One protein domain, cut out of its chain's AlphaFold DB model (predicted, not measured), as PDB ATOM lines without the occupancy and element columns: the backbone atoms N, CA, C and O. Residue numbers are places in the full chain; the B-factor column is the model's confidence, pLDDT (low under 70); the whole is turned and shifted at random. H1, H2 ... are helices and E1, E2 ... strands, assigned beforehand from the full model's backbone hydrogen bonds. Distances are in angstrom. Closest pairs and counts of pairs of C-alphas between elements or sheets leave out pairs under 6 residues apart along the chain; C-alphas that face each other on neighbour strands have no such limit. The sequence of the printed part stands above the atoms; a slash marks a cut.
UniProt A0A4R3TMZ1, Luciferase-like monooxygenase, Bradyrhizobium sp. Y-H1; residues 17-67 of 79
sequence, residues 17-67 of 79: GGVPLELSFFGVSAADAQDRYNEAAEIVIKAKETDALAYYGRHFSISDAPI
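This is residues 17 to 67 of the 79 residues of the protein "Luciferase-like monooxygenase" of Bradyrhizobium sp. Y-H1 (UniProt A0A4R3TMZ1). What shape is this? A hairpin of two antiparallel strands, E1 and E2, folds back over residues 39 to 47 of one long helix, H2, and a short helix, H1, sits at the other end. What makes it up? The printed part has 51 residues, with H1, H2, E1 and E2 in that order, of mixed class. It is a loose rod, 35 by 16 by 15 A, with a radius of gyration of the C-alphas of 12.4 A.

Where are the strands? E1 is residues 52 to 56, 13.5 A; E2 is residues 61 to 66, 14.1 A, ending at C-alpha 66 (124.110, 180.975, 154.825). Where are the helices? H2 is residues 33 to 49, 24.6 A; H1 is residues 20 to 25, 9.0 A, beginning at C-alpha 20 (128.902, 178.506, 186.805).

How do E1 and E2 pair? They form a hairpin, with N 55 and O 62 within hydrogen-bond range at 2.9 A. What is near H2? The closest C-alphas of H2 and E1, Ala 47 and Leu 53, are 5.5 A apart. H1 is close but not clearly touching, C-alphas of Leu 23 and Ala 33 at 7.5 A, at a steep tilt of 62 degrees. Are the helix backbones complete? Every O i to N i+4 pair is within range in H2, and 1 of 2 in H1.

How long is it? The C-alphas farthest apart, Leu 21 and Asp 51, are 35.3 A apart. Is it unbroken and confident? The printed part has no cut and no long link; residues 17 to 18 are under 70 in pLDDT.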
ATOM      1  N   GLY A  17     122.039 182.133 181.531       66.88
ATOM      2  CA  GLY A  17     122.437 181.066 182.446       66.88
ATOM      3  C   GLY A  17     123.120 181.660 183.683       66.88
ATOM      4  O   GLY A  17     123.951 182.563 183.589       66.88
ATOM      5  N   GLY A  18     122.706 181.221 184.872       61.06
ATOM      6  CA  GLY A  18     123.154 181.807 186.143       61.06
ATOM      7  C   GLY A  18     124.178 180.964 186.897       61.06
ATOM      8  O   GLY A  18     124.834 181.475 187.802       61.06
ATOM      9  N   VAL A  19     124.313 179.679 186.549       74.12
ATOM     10  CA  VAL A  19     125.068 178.710 187.348       74.12
ATOM     11  C   VAL A  19     126.426 178.426 186.690       74.12
ATOM     12  O   VAL A  19     126.473 177.855 185.600       74.12
ATOM     13  N   PRO A  20     127.559 178.758 187.342       70.25
ATOM     14  CA  PRO A  20     128.902 178.506 186.805       70.25
ATOM     15  C   PRO A  20     129.175 177.038 186.454       70.25
ATOM     16  O   PRO A  20     129.930 176.756 185.529       70.25
ATOM     17  N   LEU A  21     128.545 176.109 187.179       75.12
ATOM     18  CA  LEU A  21     128.625 174.671 186.914       75.12
ATOM     19  C   LEU A  21     127.954 174.282 185.589       75.12
ATOM     20  O   LEU A  21     128.439 173.400 184.896       75.12
ATOM     21  N   GLU A  22     126.855 174.936 185.213       77.50
ATOM     22  CA  GLU A  22     126.205 174.679 183.924       77.50
ATOM     23  C   GLU A  22     127.076 175.183 182.774       77.50
ATOM     24  O   GLU A  22     127.270 174.490 181.779       77.50
ATOM     25  N   LEU A  23     127.672 176.365 182.950       74.56
ATOM     26  CA  LEU A  23     128.576 176.977 181.978       74.56
ATOM     27  C   LEU A  23     129.842 176.138 181.751       74.56
ATOM     28  O   LEU A  23     130.298 176.018 180.610       74.56
ATOM     29  N   SER A  24     130.379 175.502 182.797       75.75
ATOM     30  CA  SER A  24     131.578 174.666 182.677       75.75
ATOM     31  C   SER A  24     131.347 173.401 181.845       75.75
ATOM     32  O   SER A  24     132.262 172.999 181.126       75.75
ATOM     33  N   PHE A  25     130.134 172.828 181.836       80.56
ATOM     34  CA  PHE A  25     129.799 171.719 180.928       80.56
ATOM     35  C   PHE A  25     129.904 172.110 179.451       80.56
ATOM     36  O   PHE A  25     130.250 171.278 178.616       80.56
ATOM     37  N   PHE A  26     129.658 173.382 179.129       78.06
ATOM     38  CA  PHE A  26     129.792 173.930 177.778       78.06
ATOM     39  C   PHE A  26     131.163 174.577 177.521       78.06
ATOM     40  O   PHE A  26     131.351 175.251 176.505       78.06
ATOM     41  N   GLY A  27     132.125 174.404 178.436       78.50
ATOM     42  CA  GLY A  27     133.458 175.002 178.330       78.50
ATOM     43  C   GLY A  27     133.445 176.534 178.370       78.50
ATOM     44  O   GLY A  27     134.323 177.175 177.794       78.50
ATOM     45  N   VAL A  28     132.432 177.140 178.995       79.12
ATOM     46  CA  VAL A  28     132.288 178.594 179.126       79.12
ATOM     47  C   VAL A  28     132.767 179.010 180.514       79.12
ATOM     48  O   VAL A  28     132.297 178.486 181.524       79.12
ATOM     49  N   SER A  29     133.687 179.973 180.586       78.44
ATOM     50  CA  SER A  29     134.077 180.561 181.868       78.44
ATOM     51  C   SER A  29     132.982 181.511 182.371       78.44
ATOM     52  O   SER A  29     132.317 182.189 181.587       78.44
ATOM     53  N   ALA A  30     132.789 181.603 183.689       74.50
ATOM     54  CA  ALA A  30     131.805 182.529 184.261       74.50
ATOM     55  C   ALA A  30     132.122 184.009 183.953       74.50
ATOM     56  O   ALA A  30     131.204 184.830 183.901       74.50
ATOM     57  N   ALA A  31     133.403 184.332 183.729       79.12
ATOM     58  CA  ALA A  31     133.859 185.663 183.336       79.12
ATOM     59  C   ALA A  31     133.454 186.000 181.891       79.12
ATOM     60  O   ALA A  31     132.937 187.084 181.642       79.12
ATOM     61  N   ASP A  32     133.596 185.044 180.969       80.50
ATOM     62  CA  ASP A  32     133.245 185.227 179.555       80.50
ATOM     63  C   ASP A  32     131.746 185.040 179.289       80.50
ATOM     64  O   ASP A  32     131.251 185.398 178.224       80.50
ATOM     65  N   ALA A  33     130.994 184.467 180.233       78.25
ATOM     66  CA  ALA A  33     129.582 184.139 180.045       78.25
ATOM     67  C   ALA A  33     128.720 185.356 179.678       78.25
ATOM     68  O   ALA A  33     127.776 185.222 178.903       78.25
ATOM     69  N   GLN A  34     129.033 186.539 180.217       81.19
ATOM     70  CA  GLN A  34     128.283 187.757 179.909       81.19
ATOM     71  C   GLN A  34     128.584 188.278 178.501       81.19
ATOM     72  O   GLN A  34     127.652 188.558 177.751       81.19
ATOM     73  N   ASP A  35     129.862 188.353 178.130       84.19
ATOM     74  CA  ASP A  35     130.268 188.813 176.799       84.19
ATOM     75  C   ASP A  35     129.807 187.829 175.718       84.19
ATOM     76  O   ASP A  35     129.195 188.233 174.731       84.19
ATOM     77  N   ARG A  36     129.962 186.520 175.951       83.81
ATOM     78  CA  ARG A  36     129.452 185.478 175.048       83.81
ATOM     79  C   ARG A  36     127.940 185.515 174.894       83.81
ATOM     80  O   ARG A  36     127.454 185.269 173.796       83.81
ATOM     81  N   TYR A  37     127.202 185.794 175.967       84.06
ATOM     82  CA  TYR A  37     125.750 185.938 175.895       84.06
ATOM     83  C   TYR A  37     125.351 187.125 175.013       84.06
ATOM     84  O   TYR A  37     124.493 186.975 174.145       84.06
ATOM     85  N   ASN A  38     126.002 188.276 175.198       85.00
ATOM     86  CA  ASN A  38     125.738 189.468 174.396       85.00
ATOM     87  C   ASN A  38     126.068 189.233 172.915       85.00
ATOM     88  O   ASN A  38     125.218 189.496 172.064       85.00
ATOM     89  N   GLU A  39     127.244 188.671 172.609       86.88
ATOM     90  CA  GLU A  39     127.628 188.341 171.228       86.88
ATOM     91  C   GLU A  39     126.653 187.335 170.601       86.88
ATOM     92  O   GLU A  39     126.202 187.518 169.473       86.88
ATOM     93  N   ALA A  40     126.270 186.282 171.331       84.94
ATOM     94  CA  ALA A  40     125.334 185.282 170.828       84.94
ATOM     95  C   ALA A  40     123.939 185.870 170.559       84.94
ATOM     96  O   ALA A  40     123.330 185.550 169.537       84.94
ATOM     97  N   ALA A  41     123.434 186.737 171.442       84.69
ATOM     98  CA  ALA A  41     122.156 187.414 171.237       84.69
ATOM     99  C   ALA A  41     122.194 188.307 169.988       84.69
ATOM    100  O   ALA A  41     121.282 188.248 169.162       84.69
ATOM    101  N   GLU A  42     123.275 189.068 169.804       85.00
ATOM    102  CA  GLU A  42     123.476 189.912 168.625       85.00
ATOM    103  C   GLU A  42     123.552 189.080 167.338       85.00
ATOM    104  O   GLU A  42     122.877 189.393 166.356       85.00
ATOM    105  N   ILE A  43     124.300 187.972 167.355       85.38
ATOM    106  CA  ILE A  43     124.384 187.031 166.232       85.38
ATOM    107  C   ILE A  43     123.000 186.501 165.858       85.38
ATOM    108  O   ILE A  43     122.656 186.471 164.678       85.38
ATOM    109  N   VAL A  44     122.195 186.092 166.842       82.44
ATOM    110  CA  VAL A  44     120.848 185.550 166.605       82.44
ATOM    111  C   VAL A  44     119.913 186.609 166.022       82.44
ATOM    112  O   VAL A  44     119.121 186.286 165.137       82.44
ATOM    113  N   ILE A  45     120.002 187.860 166.480       81.19
ATOM    114  CA  ILE A  45     119.231 188.977 165.917       81.19
ATOM    115  C   ILE A  45     119.665 189.226 164.468       81.19
ATOM    116  O   ILE A  45     118.833 189.199 163.564       81.19
ATOM    117  N   LYS A  46     120.972 189.344 164.218       80.75
ATOM    118  CA  LYS A  46     121.525 189.602 162.880       80.75
ATOM    119  C   LYS A  46     121.213 188.480 161.883       80.75
ATOM    120  O   LYS A  46     120.911 188.745 160.721       80.75
ATOM    121  N   ALA A  47     121.226 187.229 162.348       79.69
ATOM    122  CA  ALA A  47     120.872 186.054 161.554       79.69
ATOM    123  C   ALA A  47     119.388 186.013 161.160       79.69
ATOM    124  O   ALA A  47     119.036 185.350 160.190       79.69
ATOM    125  N   LYS A  48     118.499 186.690 161.900       72.62
ATOM    126  CA  LYS A  48     117.077 186.799 161.530       72.62
ATOM    127  C   LYS A  48     116.842 187.838 160.433       72.62
ATOM    128  O   LYS A  48     115.865 187.715 159.702       72.62
ATOM    129  N   GLU A  49     117.710 188.841 160.337       71.38
ATOM    130  CA  GLU A  49     117.570 189.965 159.404       71.38
ATOM    131  C   GLU A  49     118.273 189.738 158.060       71.38
ATOM    132  O   GLU A  49     117.903 190.365 157.069       71.38
ATOM    133  N   THR A  50     119.271 188.850 158.010       70.75
ATOM    134  CA  THR A  50     120.127 188.651 156.829       70.75
ATOM    135  C   THR A  50     120.094 187.200 156.352       70.75
ATOM    136  O   THR A  50     120.136 186.280 157.163       70.75
ATOM    137  N   ASP A  51     120.103 186.982 155.035       73.88
ATOM    138  CA  ASP A  51     120.179 185.636 154.438       73.88
ATOM    139  C   ASP A  51     121.587 185.007 154.531       73.88
ATOM    140  O   ASP A  51     121.751 183.799 154.365       73.88
ATOM    141  N   ALA A  52     122.613 185.808 154.832       78.44
ATOM    142  CA  ALA A  52     123.982 185.366 155.084       78.44
ATOM    143  C   ALA A  52     124.554 186.092 156.310       78.44
ATOM    144  O   ALA A  52     124.599 187.321 156.371       78.44
ATOM    145  N   LEU A  53     124.977 185.328 157.312       82.75
ATOM    146  CA  LEU A  53     125.503 185.848 158.564       82.75
ATOM    147  C   LEU A  53     127.028 185.970 158.489       82.75
ATOM    148  O   LEU A  53     127.747 184.975 158.392       82.75
ATOM    149  N   ALA A  54     127.518 187.198 158.646       84.06
ATOM    150  CA  ALA A  54     128.918 187.484 158.936       84.06
ATOM    151  C   ALA A  54     129.034 188.205 160.287       84.06
ATOM    152  O   ALA A  54     128.417 189.260 160.505       84.06
ATOM    153  N   TYR A  55     129.824 187.638 161.199       85.94
ATOM    154  CA  TYR A  55     130.053 188.178 162.537       85.94
ATOM    155  C   TYR A  55     131.491 187.927 162.984       85.94
ATOM    156  O   TYR A  55     131.974 186.806 162.896       85.94
ATOM    157  N   TYR A  56     132.163 188.956 163.491       86.69
ATOM    158  CA  TYR A  56     133.536 188.865 163.983       86.69
ATOM    159  C   TYR A  56     133.600 189.525 165.359       86.69
ATOM    160  O   TYR A  56     133.804 190.732 165.466       86.69
ATOM    161  N   GLY A  57     133.353 188.729 166.392       85.88
ATOM    162  CA  GLY A  57     133.437 189.121 167.793       85.88
ATOM    163  C   GLY A  57     134.692 188.583 168.471       85.88
ATOM    164  O   GLY A  57     135.578 187.996 167.842       85.88
ATOM    165  N   ARG A  58     134.763 188.773 169.788       84.19
ATOM    166  CA  ARG A  58     135.863 188.282 170.620       84.19
ATOM    167  C   ARG A  58     135.756 186.777 170.853       84.19
ATOM    168  O   ARG A  58     136.784 186.114 170.989       84.19
ATOM    169  N   HIS A  59     134.535 186.247 170.904       82.94
ATOM    170  CA  HIS A  59     134.287 184.835 171.187       82.94
ATOM    171  C   HIS A  59     133.752 184.061 169.983       82.94
ATOM    172  O   HIS A  59     133.988 182.856 169.887       82.94
ATOM    173  N   PHE A  60     133.057 184.731 169.064       82.50
ATOM    174  CA  PHE A  60     132.493 184.105 167.871       82.50
ATOM    175  C   PHE A  60     133.024 184.755 166.593       82.50
ATOM    176  O   PHE A  60     132.897 185.959 166.395       82.50
ATOM    177  N   SER A  61     133.569 183.941 165.692       86.75
ATOM    178  CA  SER A  61     133.983 184.365 164.353       86.75
ATOM    179  C   SER A  61     133.269 183.502 163.321       86.75
ATOM    180  O   SER A  61     133.498 182.298 163.239       86.75
ATOM    181  N   ILE A  62     132.381 184.123 162.555       85.12
ATOM    182  CA  ILE A  62     131.522 183.510 161.549       85.12
ATOM    183  C   ILE A  62     131.739 184.269 160.245       85.12
ATOM    184  O   ILE A  62     131.406 185.449 160.125       85.12
ATOM    185  N   SER A  63     132.287 183.571 159.259       82.12
ATOM    186  CA  SER A  63     132.489 184.082 157.911       82.12
ATOM    187  C   SER A  63     131.446 183.477 156.976       82.12
ATOM    188  O   SER A  63     131.538 182.295 156.651       82.12
ATOM    189  N   ASP A  64     130.487 184.302 156.557       78.88
ATOM    190  CA  ASP A  64     129.549 184.011 155.465       78.88
ATOM    191  C   ASP A  64     128.732 182.718 155.647       78.88
ATOM    192  O   ASP A  64     128.689 181.839 154.788       78.88
ATOM    193  N   ALA A  65     128.090 182.573 156.809       80.31
ATOM    194  CA  ALA A  65     127.223 181.433 157.078       80.31
ATOM    195  C   ALA A  65     125.837 181.648 156.435       80.31
ATOM    196  O   ALA A  65     125.117 182.557 156.861       80.31
ATOM    197  N   PRO A  66     125.414 180.823 155.457       77.44
ATOM    198  CA  PRO A  66     124.110 180.975 154.825       77.44
ATOM    199  C   PRO A  66     122.985 180.601 155.797       77.44
ATOM    200  O   PRO A  66     122.967 179.510 156.374       77.44
ATOM    201  N   ILE A  67     122.006 181.491 155.945       77.94
ATOM    202  CA  ILE A  67     120.787 181.259 156.716       77.94
ATOM    203  C   ILE A  67     119.728 180.722 155.755       77.94
ATOM    204  O   ILE A  67     119.022 181.459 155.079       77.94
TER     205      ILE A  67